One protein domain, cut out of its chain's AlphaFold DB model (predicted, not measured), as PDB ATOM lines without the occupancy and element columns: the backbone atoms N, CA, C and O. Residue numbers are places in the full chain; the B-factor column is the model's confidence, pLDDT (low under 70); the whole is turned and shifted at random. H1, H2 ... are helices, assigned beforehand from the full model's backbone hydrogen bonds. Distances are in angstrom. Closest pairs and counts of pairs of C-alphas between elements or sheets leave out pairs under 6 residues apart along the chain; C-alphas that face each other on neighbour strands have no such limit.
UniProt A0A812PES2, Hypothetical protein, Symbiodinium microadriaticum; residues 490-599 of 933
ATOM      1  N   HIS A 490     352.209 367.571 220.706       83.50
ATOM      2  CA  HIS A 490     351.413 367.994 221.865       83.50
ATOM      3  C   HIS A 490     352.297 368.556 223.000       83.50
ATOM      4  O   HIS A 490     352.038 369.637 223.513       83.50
ATOM      5  N   MET A 491     353.397 367.881 223.359       86.38
ATOM      6  CA  MET A 491     354.309 368.394 224.394       86.38
ATOM      7  C   MET A 491     355.150 369.584 223.894       86.38
ATOM      8  O   MET A 491     355.881 370.196 224.674       86.38
ATOM      9  N   SER A 492     355.093 369.921 222.601       88.44
ATOM     10  CA  SER A 492     355.822 371.055 222.030       88.44
ATOM     11  C   SER A 492     355.157 372.404 222.326       88.44
ATOM     12  O   SER A 492     355.857 373.409 222.323       88.44
ATOM     13  N   PHE A 493     353.874 372.435 222.715       91.50
ATOM     14  CA  PHE A 493     353.197 373.657 223.186       91.50
ATOM     15  C   PHE A 493     353.757 374.219 224.501       91.50
ATOM     16  O   PHE A 493     353.510 375.376 224.820       91.50
ATOM     17  N   ALA A 494     354.598 373.469 225.221       91.69
ATOM     18  CA  ALA A 494     355.332 373.958 226.391       91.69
ATOM     19  C   ALA A 494     356.314 375.117 226.101       91.69
ATOM     20  O   ALA A 494     356.908 375.667 227.029       91.69
ATOM     21  N   ILE A 495     356.475 375.514 224.831       93.12
ATOM     22  CA  ILE A 495     357.087 376.795 224.452       93.12
ATOM     23  C   ILE A 495     356.270 378.009 224.924       93.12
ATOM     24  O   ILE A 495     356.840 379.086 225.053       93.12
ATOM     25  N   PHE A 496     354.975 377.845 225.213       94.44
ATOM     26  CA  PHE A 496     354.068 378.917 225.639       94.44
ATOM     27  C   PHE A 496     353.818 378.961 227.167       94.44
ATOM     28  O   PHE A 496     353.180 379.895 227.642       94.44
ATOM     29  N   ASP A 497     354.328 378.005 227.960       93.06
ATOM     30  CA  ASP A 497     354.107 377.937 229.423       93.06
ATOM     31  C   ASP A 497     354.953 378.992 230.164       93.06
ATOM     32  O   ASP A 497     356.089 378.737 230.573       93.06
ATOM     33  N   LEU A 498     354.423 380.211 230.316       91.12
ATOM     34  CA  LEU A 498     355.143 381.347 230.914       91.12
ATOM     35  C   LEU A 498     355.650 381.065 232.350       91.12
ATOM     36  O   LEU A 498     356.799 381.409 232.641       91.12
ATOM     37  N   PRO A 499     354.895 380.381 233.240       91.19
ATOM     38  CA  PRO A 499     355.412 379.906 234.526       91.19
ATOM     39  C   PRO A 499     356.659 379.012 234.431       91.19
ATOM     40  O   PRO A 499     357.530 379.098 235.298       91.19
ATOM     41  N   LEU A 500     356.780 378.175 233.393       90.25
ATOM     42  CA  LEU A 500     357.970 377.345 233.165       90.25
ATOM     43  C   LEU A 500     359.167 378.194 232.714       90.25
ATOM     44  O   LEU A 500     360.272 377.994 233.219       90.25
ATOM     45  N   TRP A 501     358.955 379.173 231.826       91.00
ATOM     46  CA  TRP A 501     360.005 380.125 231.447       91.00
ATOM     47  C   TRP A 501     360.494 380.957 232.641       91.00
ATOM     48  O   TRP A 501     361.707 381.086 232.817       91.00
ATOM     49  N   LYS A 502     359.591 381.478 233.491       89.94
ATOM     50  CA  LYS A 502     359.988 382.232 234.694       89.94
ATOM     51  C   LYS A 502     360.792 381.355 235.653       89.94
ATOM     52  O   LYS A 502     361.891 381.753 236.008       89.94
ATOM     53  N   LYS A 503     360.329 380.135 235.963       89.12
ATOM     54  CA  LYS A 503     361.061 379.171 236.812       89.12
ATOM     55  C   LYS A 503     362.504 378.950 236.336       89.12
ATOM     56  O   LYS A 503     363.422 378.949 237.146       89.12
ATOM     57  N   MET A 504     362.708 378.797 235.029       90.94
ATOM     58  CA  MET A 504     364.038 378.576 234.445       90.94
ATOM     59  C   MET A 504     364.898 379.849 234.445       90.94
ATOM     60  O   MET A 504     366.111 379.763 234.631       90.94
ATOM     61  N   LYS A 505     364.286 381.031 234.293       87.31
ATOM     62  CA  LYS A 505     364.979 382.321 234.431       87.31
ATOM     63  C   LYS A 505     365.396 382.588 235.884       87.31
ATOM     64  O   LYS A 505     366.521 383.007 236.109       87.31
ATOM     65  N   ASP A 506     364.549 382.253 236.857       88.19
ATOM     66  CA  ASP A 506     364.863 382.346 238.292       88.19
ATOM     67  C   ASP A 506     366.059 381.451 238.657       88.19
ATOM     68  O   ASP A 506     366.914 381.833 239.450       88.19
ATOM     69  N   GLN A 507     366.156 380.270 238.038       88.06
ATOM     70  CA  GLN A 507     367.304 379.372 238.191       88.06
ATOM     71  C   GLN A 507     368.585 379.930 237.541       88.06
ATOM     72  O   GLN A 507     369.662 379.772 238.112       88.06
ATOM     73  N   LEU A 508     368.489 380.627 236.400       89.50
ATOM     74  CA  LEU A 508     369.621 381.354 235.804       89.50
ATOM     75  C   LEU A 508     370.080 382.523 236.691       89.50
ATOM     76  O   LEU A 508     371.278 382.694 236.896       89.50
ATOM     77  N   GLU A 509     369.142 383.287 237.258       88.50
ATOM     78  CA  GLU A 509     369.406 384.362 238.231       88.50
ATOM     79  C   GLU A 509     370.059 383.809 239.524       88.50
ATOM     80  O   GLU A 509     370.824 384.509 240.181       88.50
ATOM     81  N   GLN A 510     369.849 382.522 239.837       88.56
ATOM     82  CA  GLN A 510     370.534 381.750 240.892       88.56
ATOM     83  C   GLN A 510     371.830 381.043 240.419       88.56
ATOM     84  O   GLN A 510     372.375 380.207 241.140       88.56
ATOM     85  N   GLY A 511     372.329 381.345 239.215       88.00
ATOM     86  CA  GLY A 511     373.603 380.842 238.682       88.00
ATOM     87  C   GLY A 511     373.560 379.487 237.960       88.00
ATOM     88  O   GLY A 511     374.610 378.969 237.587       88.00
ATOM     89  N   GLN A 512     372.386 378.892 237.719       88.81
ATOM     90  CA  GLN A 512     372.252 377.566 237.087       88.81
ATOM     91  C   GLN A 512     372.313 377.633 235.545       88.81
ATOM     92  O   GLN A 512     371.365 377.260 234.851       88.81
ATOM     93  N   VAL A 513     373.437 378.114 235.001       88.25
ATOM     94  CA  VAL A 513     373.621 378.387 233.558       88.25
ATOM     95  C   VAL A 513     373.371 377.149 232.681       88.25
ATOM     96  O   VAL A 513     372.581 377.221 231.741       88.25
ATOM     97  N   GLU A 514     373.944 375.990 233.021       87.81
ATOM     98  CA  GLU A 514     373.771 374.740 232.252       87.81
ATOM     99  C   GLU A 514     372.295 374.311 232.128       87.81
ATOM    100  O   GLU A 514     371.851 373.809 231.090       87.81
ATOM    101  N   ALA A 515     371.501 374.532 233.184       85.00
ATOM    102  CA  ALA A 515     370.076 374.213 233.187       85.00
ATOM    103  C   ALA A 515     369.304 375.121 232.214       85.00
ATOM    104  O   ALA A 515     368.416 374.647 231.500       85.00
ATOM    105  N   TRP A 516     369.683 376.399 232.136       89.56
ATOM    106  CA  TRP A 516     369.118 377.360 231.192       89.56
ATOM    107  C   TRP A 516     369.485 377.044 229.735       89.56
ATOM    108  O   TRP A 516     368.605 377.053 228.873       89.56
ATOM    109  N   GLU A 517     370.736 376.683 229.441       89.69
ATOM    110  CA  GLU A 517     371.159 376.286 228.086       89.69
ATOM    111  C   GLU A 517     370.454 375.005 227.607       89.69
ATOM    112  O   GLU A 517     369.975 374.921 226.467       89.69
ATOM    113  N   SER A 518     370.313 374.021 228.501       89.31
ATOM    114  CA  SER A 518     369.556 372.786 228.264       89.31
ATOM    115  C   SER A 518     368.059 373.059 228.039       89.31
ATOM    116  O   SER A 518     367.431 372.489 227.133       89.31
ATOM    117  N   PHE A 519     367.485 374.000 228.797       90.00
ATOM    118  CA  PHE A 519     366.115 374.478 228.614       90.00
ATOM    119  C   PHE A 519     365.925 375.185 227.264       90.00
ATOM    120  O   PHE A 519     365.048 374.783 226.496       90.00
ATOM    121  N   GLN A 520     366.766 376.165 226.919       89.94
ATOM    122  CA  GLN A 520     366.703 376.866 225.631       89.94
ATOM    123  C   GLN A 520     366.850 375.898 224.451       89.94
ATOM    124  O   GLN A 520     366.056 375.945 223.511       89.94
ATOM    125  N   SER A 521     367.801 374.963 224.522       89.38
ATOM    126  CA  SER A 521     367.991 373.912 223.512       89.38
ATOM    127  C   SER A 521     366.740 373.042 223.346       89.38
ATOM    128  O   SER A 521     366.324 372.726 222.225       89.38
ATOM    129  N   SER A 522     366.082 372.706 224.459       89.50
ATOM    130  CA  SER A 522     364.823 371.958 224.469       89.50
ATOM    131  C   SER A 522     363.662 372.751 223.860       89.50
ATOM    132  O   SER A 522     362.909 372.198 223.056       89.50
ATOM    133  N   GLN A 523     363.522 374.041 224.182       90.69
ATOM    134  CA  GLN A 523     362.466 374.894 223.624       90.69
ATOM    135  C   GLN A 523     362.687 375.183 222.132       90.69
ATOM    136  O   GLN A 523     361.744 375.094 221.343       90.69
ATOM    137  N   LYS A 524     363.932 375.401 221.697       90.50
ATOM    138  CA  LYS A 524     364.298 375.551 220.278       90.50
ATOM    139  C   LYS A 524     363.950 374.298 219.468       90.50
ATOM    140  O   LYS A 524     363.398 374.398 218.372       90.50
ATOM    141  N   ARG A 525     364.163 373.102 220.038       89.31
ATOM    142  CA  ARG A 525     363.735 371.824 219.440       89.31
ATOM    143  C   ARG A 525     362.209 371.703 219.327       89.31
ATOM    144  O   ARG A 525     361.734 371.298 218.269       89.31
ATOM    145  N   ARG A 526     361.444 372.052 220.371       90.44
ATOM    146  CA  ARG A 526     359.963 372.062 220.339       90.44
ATOM    147  C   ARG A 526     359.429 373.043 219.294       90.44
ATOM    148  O   ARG A 526     358.579 372.680 218.486       90.44
ATOM    149  N   THR A 527     360.001 374.242 219.248       90.94
ATOM    150  CA  THR A 527     359.665 375.283 218.266       90.94
ATOM    151  C   THR A 527     359.881 374.785 216.836       90.94
ATOM    152  O   THR A 527     359.015 374.956 215.984       90.94
ATOM    153  N   GLY A 528     360.981 374.069 216.578       88.25
ATOM    154  CA  GLY A 528     361.240 373.442 215.279       88.25
ATOM    155  C   GLY A 528     360.325 372.262 214.918       88.25
ATOM    156  O   GLY A 528     360.234 371.926 213.737       88.25
ATOM    157  N   LEU A 529     359.633 371.643 215.882       84.94
ATOM    158  CA  LEU A 529     358.558 370.681 215.608       84.94
ATOM    159  C   LEU A 529     357.247 371.400 215.264       84.94
ATOM    160  O   LEU A 529     356.590 371.016 214.299       84.94
ATOM    161  N   LEU A 530     356.901 372.465 215.998       87.50
ATOM    162  CA  LEU A 530     355.693 373.254 215.742       87.50
ATOM    163  C   LEU A 530     355.762 373.995 214.398       87.50
ATOM    164  O   LEU A 530     354.828 373.898 213.610       87.50
ATOM    165  N   ALA A 531     356.890 374.646 214.088       86.94
ATOM    166  CA  ALA A 531     357.105 375.316 212.803       86.94
ATOM    167  C   ALA A 531     356.926 374.353 211.616       86.94
ATOM    168  O   ALA A 531     356.213 374.668 210.669       86.94
ATOM    169  N   LYS A 532     357.482 373.133 211.707       85.19
ATOM    170  CA  LYS A 532     357.296 372.081 210.691       85.19
ATOM    171  C   LYS A 532     355.839 371.627 210.553       85.19
ATOM    172  O   LYS A 532     355.421 371.325 209.441       85.19
ATOM    173  N   ALA A 533     355.082 371.569 211.650       79.56
ATOM    174  CA  ALA A 533     353.662 371.207 211.637       79.56
ATOM    175  C   ALA A 533     352.751 372.316 211.072       79.56
ATOM    176  O   ALA A 533     351.629 372.022 210.672       79.56
ATOM    177  N   LEU A 534     353.243 373.558 211.028       81.56
ATOM    178  CA  LEU A 534     352.574 374.740 210.472       81.56
ATOM    179  C   LEU A 534     353.185 375.215 209.138       81.56
ATOM    180  O   LEU A 534     352.833 376.276 208.640       81.56
ATOM    181  N   HIS A 535     354.102 374.442 208.550       83.31
ATOM    182  CA  HIS A 535     354.798 374.764 207.294       83.31
ATOM    183  C   HIS A 535     355.641 376.065 207.296       83.31
ATOM    184  O   HIS A 535     355.995 376.567 206.230       83.31
ATOM    185  N   HIS A 536     356.040 376.570 208.468       86.88
ATOM    186  CA  HIS A 536     356.905 377.749 208.619       86.88
ATOM    187  C   HIS A 536     358.385 377.392 208.863       86.88
ATOM    188  O   HIS A 536     358.726 376.258 209.219       86.88
ATOM    189  N   GLN A 537     359.283 378.382 208.756       86.56
ATOM    190  CA  GLN A 537     360.702 378.195 209.070       86.56
ATOM    191  C   GLN A 537     360.962 378.127 210.590       86.56
ATOM    192  O   GLN A 537     360.616 379.057 211.324       86.56
ATOM    193  N   PRO A 538     361.661 377.086 211.094       89.12
ATOM    194  CA  PRO A 538     362.014 376.959 212.513       89.12
ATOM    195  C   PRO A 538     362.809 378.127 213.108       89.12
ATOM    196  O   PRO A 538     362.728 378.370 214.310       89.12
ATOM    197  N   GLN A 539     363.612 378.815 212.292       89.31
ATOM    198  CA  GLN A 539     364.493 379.896 212.744       89.31
ATOM    199  C   GLN A 539     363.716 381.197 212.994       89.31
ATOM    200  O   GLN A 539     363.960 381.876 213.990       89.31
ATOM    201  N   GLU A 540     362.748 381.505 212.128       88.75
ATOM    202  CA  GLU A 540     361.898 382.696 212.209       88.75
ATOM    203  C   GLU A 540     360.957 382.604 213.410       88.75
ATOM    204  O   GLU A 540     360.970 383.492 214.265       88.75
ATOM    205  N   LEU A 541     360.250 381.471 213.553       89.56
ATOM    206  CA  LEU A 541     359.385 381.231 214.711       89.56
ATOM    207  C   LEU A 541     360.178 381.280 216.025       89.56
ATOM    208  O   LEU A 541     359.697 381.856 216.994       89.56
ATOM    209  N   TRP A 542     361.397 380.726 216.076       92.56
ATOM    210  CA  TRP A 542     362.238 380.800 217.278       92.56
ATOM    211  C   TRP A 542     362.652 382.233 217.629       92.56
ATOM    212  O   TRP A 542     362.640 382.590 218.808       92.56
ATOM    213  N   ARG A 543     362.993 383.060 216.632       89.44
ATOM    214  CA  ARG A 543     363.348 384.473 216.830       89.44
ATOM    215  C   ARG A 543     362.169 385.264 217.399       89.44
ATOM    216  O   ARG A 543     362.325 385.919 218.425       89.44
ATOM    217  N   GLU A 544     361.001 385.171 216.762       89.44
ATOM    218  CA  GLU A 544     359.790 385.883 217.193       89.44
ATOM    219  C   GLU A 544     359.306 385.400 218.569       89.44
ATOM    220  O   GLU A 544     359.077 386.217 219.460       89.44
ATOM    221  N   LEU A 545     359.236 384.079 218.787       90.25
ATOM    222  CA  LEU A 545     358.884 383.478 220.078       90.25
ATOM    223  C   LEU A 545     359.817 383.949 221.201       90.25
ATOM    224  O   LEU A 545     359.345 384.288 222.281       90.25
ATOM    225  N   SER A 546     361.134 383.964 220.966       88.56
ATOM    226  CA  SER A 546     362.109 384.350 221.994       88.56
ATOM    227  C   SER A 546     361.947 385.813 222.411       88.56
ATOM    228  O   SER A 546     362.022 386.111 223.601       88.56
ATOM    229  N   ALA A 547     361.682 386.710 221.454       86.56
ATOM    230  CA  ALA A 547     361.412 388.120 221.729       86.56
ATOM    231  C   ALA A 547     360.094 388.309 222.501       86.56
ATOM    232  O   ALA A 547     360.087 388.937 223.559       86.56
ATOM    233  N   ALA A 548     359.002 387.691 222.036       88.06
ATOM    234  CA  ALA A 548     357.698 387.786 222.693       88.06
ATOM    235  C   ALA A 548     357.712 387.187 224.111       88.06
ATOM    236  O   ALA A 548     357.232 387.822 225.049       88.06
ATOM    237  N   SER A 549     358.332 386.016 224.308       88.50
ATOM    238  CA  SER A 549     358.538 385.432 225.640       88.50
ATOM    239  C   SER A 549     359.372 386.345 226.539       88.50
ATOM    240  O   SER A 549     359.042 386.502 227.710       88.50
ATOM    241  N   ALA A 550     360.432 386.980 226.023       87.00
ATOM    242  CA  ALA A 550     361.251 387.898 226.814       87.00
ATOM    243  C   ALA A 550     360.462 389.136 227.275       87.00
ATOM    244  O   ALA A 550     360.590 389.518 228.438       87.00
ATOM    245  N   ALA A 551     359.620 389.715 226.413       85.94
ATOM    246  CA  ALA A 551     358.738 390.831 226.760       85.94
ATOM    247  C   ALA A 551     357.644 390.416 227.768       85.94
ATOM    248  O   ALA A 551     357.474 391.061 228.802       85.94
ATOM    249  N   LEU A 552     356.969 389.279 227.550       86.25
ATOM    250  CA  LEU A 552     355.959 388.745 228.480       86.25
ATOM    251  C   LEU A 552     356.532 388.367 229.862       86.25
ATOM    252  O   LEU A 552     355.783 388.312 230.834       86.25
ATOM    253  N   LEU A 553     357.844 388.123 229.970       85.69
ATOM    254  CA  LEU A 553     358.551 387.887 231.238       85.69
ATOM    255  C   LEU A 553     359.015 389.172 231.948       85.69
ATOM    256  O   LEU A 553     359.497 389.080 233.079       85.69
ATOM    257  N   GLN A 554     358.910 390.343 231.308       83.81
ATOM    258  CA  GLN A 554     359.110 391.647 231.957       83.81
ATOM    259  C   GLN A 554     357.815 392.138 232.622       83.81
ATOM    260  O   GLN A 554     357.867 392.750 233.688       83.81
ATOM    261  N   ASP A 555     356.652 391.803 232.054       82.75
ATOM    262  CA  ASP A 555     355.351 392.034 232.685       82.75
ATOM    263  C   ASP A 555     355.136 391.067 233.867       82.75
ATOM    264  O   ASP A 555     354.644 389.942 233.737       82.75
ATOM    265  N   ALA A 556     355.493 391.529 235.067       74.06
ATOM    266  CA  ALA A 556     355.296 390.784 236.307       74.06
ATOM    267  C   ALA A 556     353.817 390.431 236.575       74.06
ATOM    268  O   ALA A 556     353.543 389.425 237.237       74.06
ATOM    269  N   THR A 557     352.860 391.206 236.046       77.56
ATOM    270  CA  THR A 557     351.425 390.918 236.194       77.56
ATOM    271  C   THR A 557     351.008 389.755 235.297       77.56
ATOM    272  O   THR A 557     350.369 388.823 235.783       77.56
ATOM    273  N   ALA A 558     351.474 389.721 234.043       75.31
ATOM    274  CA  ALA A 558     351.249 388.614 233.111       75.31
ATOM    275  C   ALA A 558     351.719 387.273 233.698       75.31
ATOM    276  O   ALA A 558     350.985 386.279 233.684       75.31
ATOM    277  N   VAL A 559     352.924 387.250 234.273       76.81
ATOM    278  CA  VAL A 559     353.499 386.052 234.904       76.81
ATOM    279  C   VAL A 559     352.705 385.627 236.150       76.81
ATOM    280  O   VAL A 559     352.463 384.431 236.346       76.81
ATOM    281  N   ALA A 560     352.249 386.579 236.972       77.00
ATOM    282  CA  ALA A 560     351.416 386.298 238.142       77.00
ATOM    283  C   ALA A 560     350.014 385.774 237.764       77.00
ATOM    284  O   ALA A 560     349.526 384.819 238.379       77.00
ATOM    285  N   GLU A 561     349.381 386.329 236.725       78.50
ATOM    286  CA  GLU A 561     348.114 385.821 236.184       78.50
ATOM    287  C   GLU A 561     348.269 384.395 235.635       78.50
ATOM    288  O   GLU A 561     347.475 383.517 235.979       78.50
ATOM    289  N   ALA A 562     349.319 384.123 234.850       76.50
ATOM    290  CA  ALA A 562     349.549 382.788 234.294       76.50
ATOM    291  C   ALA A 562     349.803 381.739 235.390       76.50
ATOM    292  O   ALA A 562     349.274 380.628 235.324       76.50
ATOM    293  N   LYS A 563     350.568 382.094 236.433       80.12
ATOM    294  CA  LYS A 563     350.843 381.206 237.576       80.12
ATOM    295  C   LYS A 563     349.597 380.951 238.432       80.12
ATOM    296  O   LYS A 563     349.389 379.821 238.867       80.12
ATOM    297  N   SER A 564     348.767 381.968 238.667       79.75
ATOM    298  CA  SER A 564     347.554 381.845 239.492       79.75
ATOM    299  C   SER A 564     346.407 381.121 238.779       79.75
ATOM    300  O   SER A 564     345.695 380.346 239.418       79.75
ATOM    301  N   ARG A 565     346.254 381.301 237.460       77.25
ATOM    302  CA  ARG A 565     345.256 380.582 236.645       77.25
ATOM    303  C   ARG A 565     345.730 379.204 236.160       77.25
ATOM    304  O   ARG A 565     344.891 378.383 235.809       77.25
ATOM    305  N   ASN A 566     347.043 378.942 236.158       82.31
ATOM    306  CA  ASN A 566     347.686 377.843 235.413       82.31
ATOM    307  C   ASN A 566     347.307 377.824 233.918       82.31
ATOM    308  O   ASN A 566     347.167 376.761 233.320       82.31
ATOM    309  N   ASP A 567     347.160 379.012 233.331       86.44
ATOM    310  CA  ASP A 567     346.779 379.211 231.934       86.44
ATOM    311  C   ASP A 567     347.550 380.407 231.359       86.44
ATOM    312  O   ASP A 567     347.412 381.535 231.840       86.44
ATOM    313  N   SER A 568     348.388 380.164 230.348       89.31
ATOM    314  CA  SER A 568     349.194 381.199 229.688       89.31
ATOM    315  C   SER A 568     348.462 381.874 228.518       89.31
ATOM    316  O   SER A 568     348.897 382.932 228.052       89.31
ATOM    317  N   ARG A 569     347.334 381.317 228.056       89.31
ATOM    318  CA  ARG A 569     346.582 381.778 226.875       89.31
ATOM    319  C   ARG A 569     346.121 383.243 226.943       89.31
ATOM    320  O   ARG A 569     346.196 383.902 225.906       89.31
ATOM    321  N   PRO A 570     345.707 383.817 228.097       87.62
ATOM    322  CA  PRO A 570     345.358 385.239 228.177       87.62
ATOM    323  C   PRO A 570     346.515 386.172 227.792       87.62
ATOM    324  O   PRO A 570     346.300 387.172 227.111       87.62
ATOM    325  N   ASN A 571     347.749 385.819 228.156       86.88
ATOM    326  CA  ASN A 571     348.930 386.621 227.838       86.88
ATOM    327  C   ASN A 571     349.345 386.466 226.374       86.88
ATOM    328  O   ASN A 571     349.637 387.456 225.712       86.88
ATOM    329  N   TRP A 572     349.287 385.246 225.838       88.69
ATOM    330  CA  TRP A 572     349.529 385.016 224.412       88.69
ATOM    331  C   TRP A 572     348.447 385.629 223.514       88.69
ATOM    332  O   TRP A 572     348.737 385.961 222.371       88.69
ATOM    333  N   ARG A 573     347.233 385.886 224.021       87.12
ATOM    334  CA  ARG A 573     346.226 386.671 223.289       87.12
ATOM    335  C   ARG A 573     346.631 388.137 223.108       87.12
ATOM    336  O   ARG A 573     346.449 388.648 222.008       87.12
ATOM    337  N   ARG A 574     347.253 388.779 224.108       82.56
ATOM    338  CA  ARG A 574     347.744 390.175 224.004       82.56
ATOM    339  C   ARG A 574     348.725 390.357 222.834       82.56
ATOM    340  O   ARG A 574     348.710 391.387 222.174       82.56
ATOM    341  N   VAL A 575     349.497 389.314 222.509       81.50
ATOM    342  CA  VAL A 575     350.424 389.250 221.355       81.50
ATOM    343  C   VAL A 575     349.705 389.341 219.994       81.50
ATOM    344  O   VAL A 575     350.324 389.680 218.989       81.50
ATOM    345  N   LEU A 576     348.401 389.046 219.938       79.62
ATOM    346  CA  LEU A 576     347.565 389.192 218.738       79.62
ATOM    347  C   LEU A 576     346.844 390.548 218.656       79.62
ATOM    348  O   LEU A 576     346.322 390.888 217.595       79.62
ATOM    349  N   GLU A 577     346.771 391.286 219.765       77.69
ATOM    350  CA  GLU A 577     345.997 392.529 219.905       77.69
ATOM    351  C   GLU A 577     346.829 393.772 219.537       77.69
ATOM    352  O   GLU A 577     346.276 394.772 219.084       77.69
ATOM    353  N   GLY A 578     348.160 393.687 219.644       66.75
ATOM    354  CA  GLY A 578     349.106 394.702 219.178       66.75
ATOM    355  C   GLY A 578     350.564 394.231 219.288       66.75
ATOM    356  O   GLY A 578     350.824 393.169 219.859       66.75
ATOM    357  N   PRO A 579     351.535 394.990 218.747       63.91
ATOM    358  CA  PRO A 579     352.947 394.728 219.008       63.91
ATOM    359  C   PRO A 579     353.249 394.933 220.498       63.91
ATOM    360  O   PRO A 579     352.859 395.942 221.081       63.91
ATOM    361  N   LEU A 580     353.962 393.985 221.112       66.69
ATOM    362  CA  LEU A 580     354.569 394.197 222.428       66.69
ATOM    363  C   LEU A 580     355.738 395.183 222.308       66.69
ATOM    364  O   LEU A 580     356.418 395.212 221.279       66.69
ATOM    365  N   ASP A 581     356.024 395.930 223.375       61.03
ATOM    366  CA  ASP A 581     357.179 396.828 223.420       61.03
ATOM    367  C   ASP A 581     358.479 396.079 223.072       61.03
ATOM    368  O   ASP A 581     358.780 395.007 223.602       61.03
ATOM    369  N   GLY A 582     359.234 396.624 222.113       57.56
ATOM    370  CA  GLY A 582     360.453 396.011 221.575       57.56
ATOM    371  C   GLY A 582     360.251 394.887 220.542       57.56
ATOM    372  O   GLY A 582     361.241 394.410 219.986       57.56
ATOM    373  N   CYS A 583     359.018 394.471 220.228       58.12
ATOM    374  CA  CYS A 583     358.740 393.441 219.220       58.12
ATOM    375  C   CYS A 583     358.322 394.050 217.868       58.12
ATOM    376  O   CYS A 583     357.243 394.626 217.735       58.12
ATOM    377  N   MET A 584     359.149 393.867 216.831       55.62
ATOM    378  CA  MET A 584     358.741 394.135 215.442       55.62
ATOM    379  C   MET A 584     357.743 393.083 214.923       55.62
ATOM    380  O   MET A 584     357.558 392.039 215.544       55.62
ATOM    381  N   GLN A 585     357.111 393.384 213.779       57.97
ATOM    382  CA  GLN A 585     356.027 392.626 213.133       57.97
ATOM    383  C   GLN A 585     356.105 391.101 213.333       57.97
ATOM    384  O   GLN A 585     356.967 390.421 212.777       57.97
ATOM    385  N   LEU A 586     355.152 390.574 214.104       67.31
ATOM    386  CA  LEU A 586     355.024 389.153 214.412       67.31
ATOM    387  C   LEU A 586     354.214 388.473 213.303       67.31
ATOM    388  O   LEU A 586     352.983 388.484 213.325       67.31
ATOM    389  N   GLY A 587     354.911 387.939 212.302       75.12
ATOM    390  CA  GLY A 587     354.298 387.223 211.186       75.12
ATOM    391  C   GLY A 587     354.080 385.752 211.523       75.12
ATOM    392  O   GLY A 587     352.950 385.283 211.610       75.12
ATOM    393  N   VAL A 588     355.174 385.027 211.755       83.75
ATOM    394  CA  VAL A 588     355.163 383.565 211.914       83.75
ATOM    395  C   VAL A 588     354.661 383.145 213.299       83.75
ATOM    396  O   VAL A 588     353.967 382.136 213.447       83.75
ATOM    397  N   LEU A 589     354.963 383.930 214.336       86.69
ATOM    398  CA  LEU A 589     354.461 383.683 215.687       86.69
ATOM    399  C   LEU A 589     352.946 383.879 215.779       86.69
ATOM    400  O   LEU A 589     352.300 383.172 216.550       86.69
ATOM    401  N   ARG A 590     352.368 384.788 214.986       85.44
ATOM    402  CA  ARG A 590     350.924 385.051 214.983       85.44
ATOM    403  C   ARG A 590     350.134 383.791 214.643       85.44
ATOM    404  O   ARG A 590     349.199 383.461 215.370       85.44
ATOM    405  N   ASP A 591     350.544 383.053 213.617       82.56
ATOM    406  CA  ASP A 591     349.861 381.826 213.195       82.56
ATOM    407  C   ASP A 591     350.067 380.687 214.210       82.56
ATOM    408  O   ASP A 591     349.115 379.989 214.568       82.56
ATOM    409  N   ALA A 592     351.270 380.566 214.786       87.38
ATOM    410  CA  ALA A 592     351.550 379.611 215.862       87.38
ATOM    411  C   ALA A 592     350.744 379.887 217.149       87.38
ATOM    412  O   ALA A 592     350.265 378.947 217.790       87.38
ATOM    413  N   VAL A 593     350.552 381.160 217.506       87.62
ATOM    414  CA  VAL A 593     349.707 381.588 218.631       87.62
ATOM    415  C   VAL A 593     348.225 381.393 218.305       87.62
ATOM    416  O   VAL A 593     347.497 380.889 219.155       87.62
ATOM    417  N   CYS A 594     347.765 381.694 217.085       82.50
ATOM    418  CA  CYS A 594     346.391 381.390 216.662       82.50
ATOM    419  C   CYS A 594     346.086 379.888 216.768       82.50
ATOM    420  O   CYS A 594     345.035 379.512 217.286       82.50
ATOM    421  N   PHE A 595     347.015 379.027 216.340       83.12
ATOM    422  CA  PHE A 595     346.864 377.579 216.458       83.12
ATOM    423  C   PHE A 595     346.836 377.123 217.926       83.12
ATOM    424  O   PHE A 595     345.912 376.411 218.316       83.12
ATOM    425  N   TYR A 596     347.768 377.593 218.763       88.06
ATOM    426  CA  TYR A 596     347.779 377.322 220.209       88.06
ATOM    427  C   TYR A 596     346.476 377.750 220.903       88.06
ATOM    428  O   TYR A 596     345.870 376.948 221.611       88.06
ATOM    429  N   LEU A 597     346.001 378.975 220.653       84.06
ATOM    430  CA  LEU A 597     344.758 379.501 221.227       84.06
ATOM    431  C   LEU A 597     343.494 378.818 220.685       84.06
ATOM    432  O   LEU A 597     342.440 378.941 221.305       84.06
ATOM    433  N   SER A 598     343.583 378.115 219.550       76.62
ATOM    434  CA  SER A 598     342.479 377.307 219.023       76.62
ATOM    435  C   SER A 598     342.386 375.913 219.649       76.62
ATOM    436  O   SER A 598     341.368 375.263 219.470       76.62
ATOM    437  N   ILE A 599     343.391 375.426 220.383       78.44
ATOM    438  CA  ILE A 599     343.367 374.061 220.930       78.44
ATOM    439  C   ILE A 599     342.580 373.982 222.246       78.44
ATOM    440  O   ILE A 599     342.818 374.752 223.173       78.44
TER     441      ILE A 599
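AT A GLANCE: This is residues 490 to 599 of the 933 residues of the protein "Hypothetical protein" of Symbiodinium microadriaticum (UniProt A0A812PES2). The long helix H3 makes one side of a compact body of crossed helices, with H2 folding back from its first end and H4 from its last. From H2 the contacts pass through H5, H6 and H7 to H4, a loosely closed ring, while the short H1 packs on H3. The printed part has 110 residues and is all helix, seven named helices in order H1 to H7 and no named strand. It is compact, with a radius of gyration of the C-alphas of 13.3 A, and spans 37 by 27 by 27 A.

IN THESE COORDINATES: Find C-alpha 513 at (373.621, 378.387, 233.558); from there H3, residues 513 to 533, runs 30.5 A to C-alpha 533 at (353.662, 371.207, 211.637). Before it look for H1, residues 490 to 495, and H2, 498 to 509, 16.3 A long. After it come H4, 538 to 552, 20.7 A, H5, 556 to 565, H6, 569 to 577, and H7, 588 to 598, ending at (342.479, 377.307, 219.023).

HOW THE PARTS SIT: Start at H3, the hub. H2 forms a hairpin with it, a shallow tilt of 29 degrees, closest C-alphas Leu 508 and Trp 516, 6.1 A. H1 touches H3 at Ser 492 and Arg 526, C-alphas 4.6 A apart, and H4 touches it at Gly 528 and Pro 538, 4.5 A. H2 touches H5 at Pro 499 and Lys 563, closest C-alphas 5.6 A. H5 and H6, a hairpin, only just touch, with 3 pairs of C-alphas within 8 A, the closest Ala 558 and Asn 571, 6.1 A. H7 touches H6 at Leu 597 and Arg 569, closest C-alphas 6.4 A, and H4 at Val 588 and Leu 541, 5.6 A. H3 and H5 are apart. Every O i to N i+4 pair is within hydrogen-bond range in H2, H4, H5 and H7, against 16 of 17 in H3, 2 of 5 in H6 and 0 of 2 in H1; O i to N i+3 pairs within range are 6 of 6 in H6 and 2 of 3 in H1.

THE WHOLE: The farthest C-alphas, Gln 510 and His 535, are 37.8 A apart. The printed part has no cut and no long link. Look at residues 578 to 586 for pLDDT under 70; the mean of the printed part is 84.2.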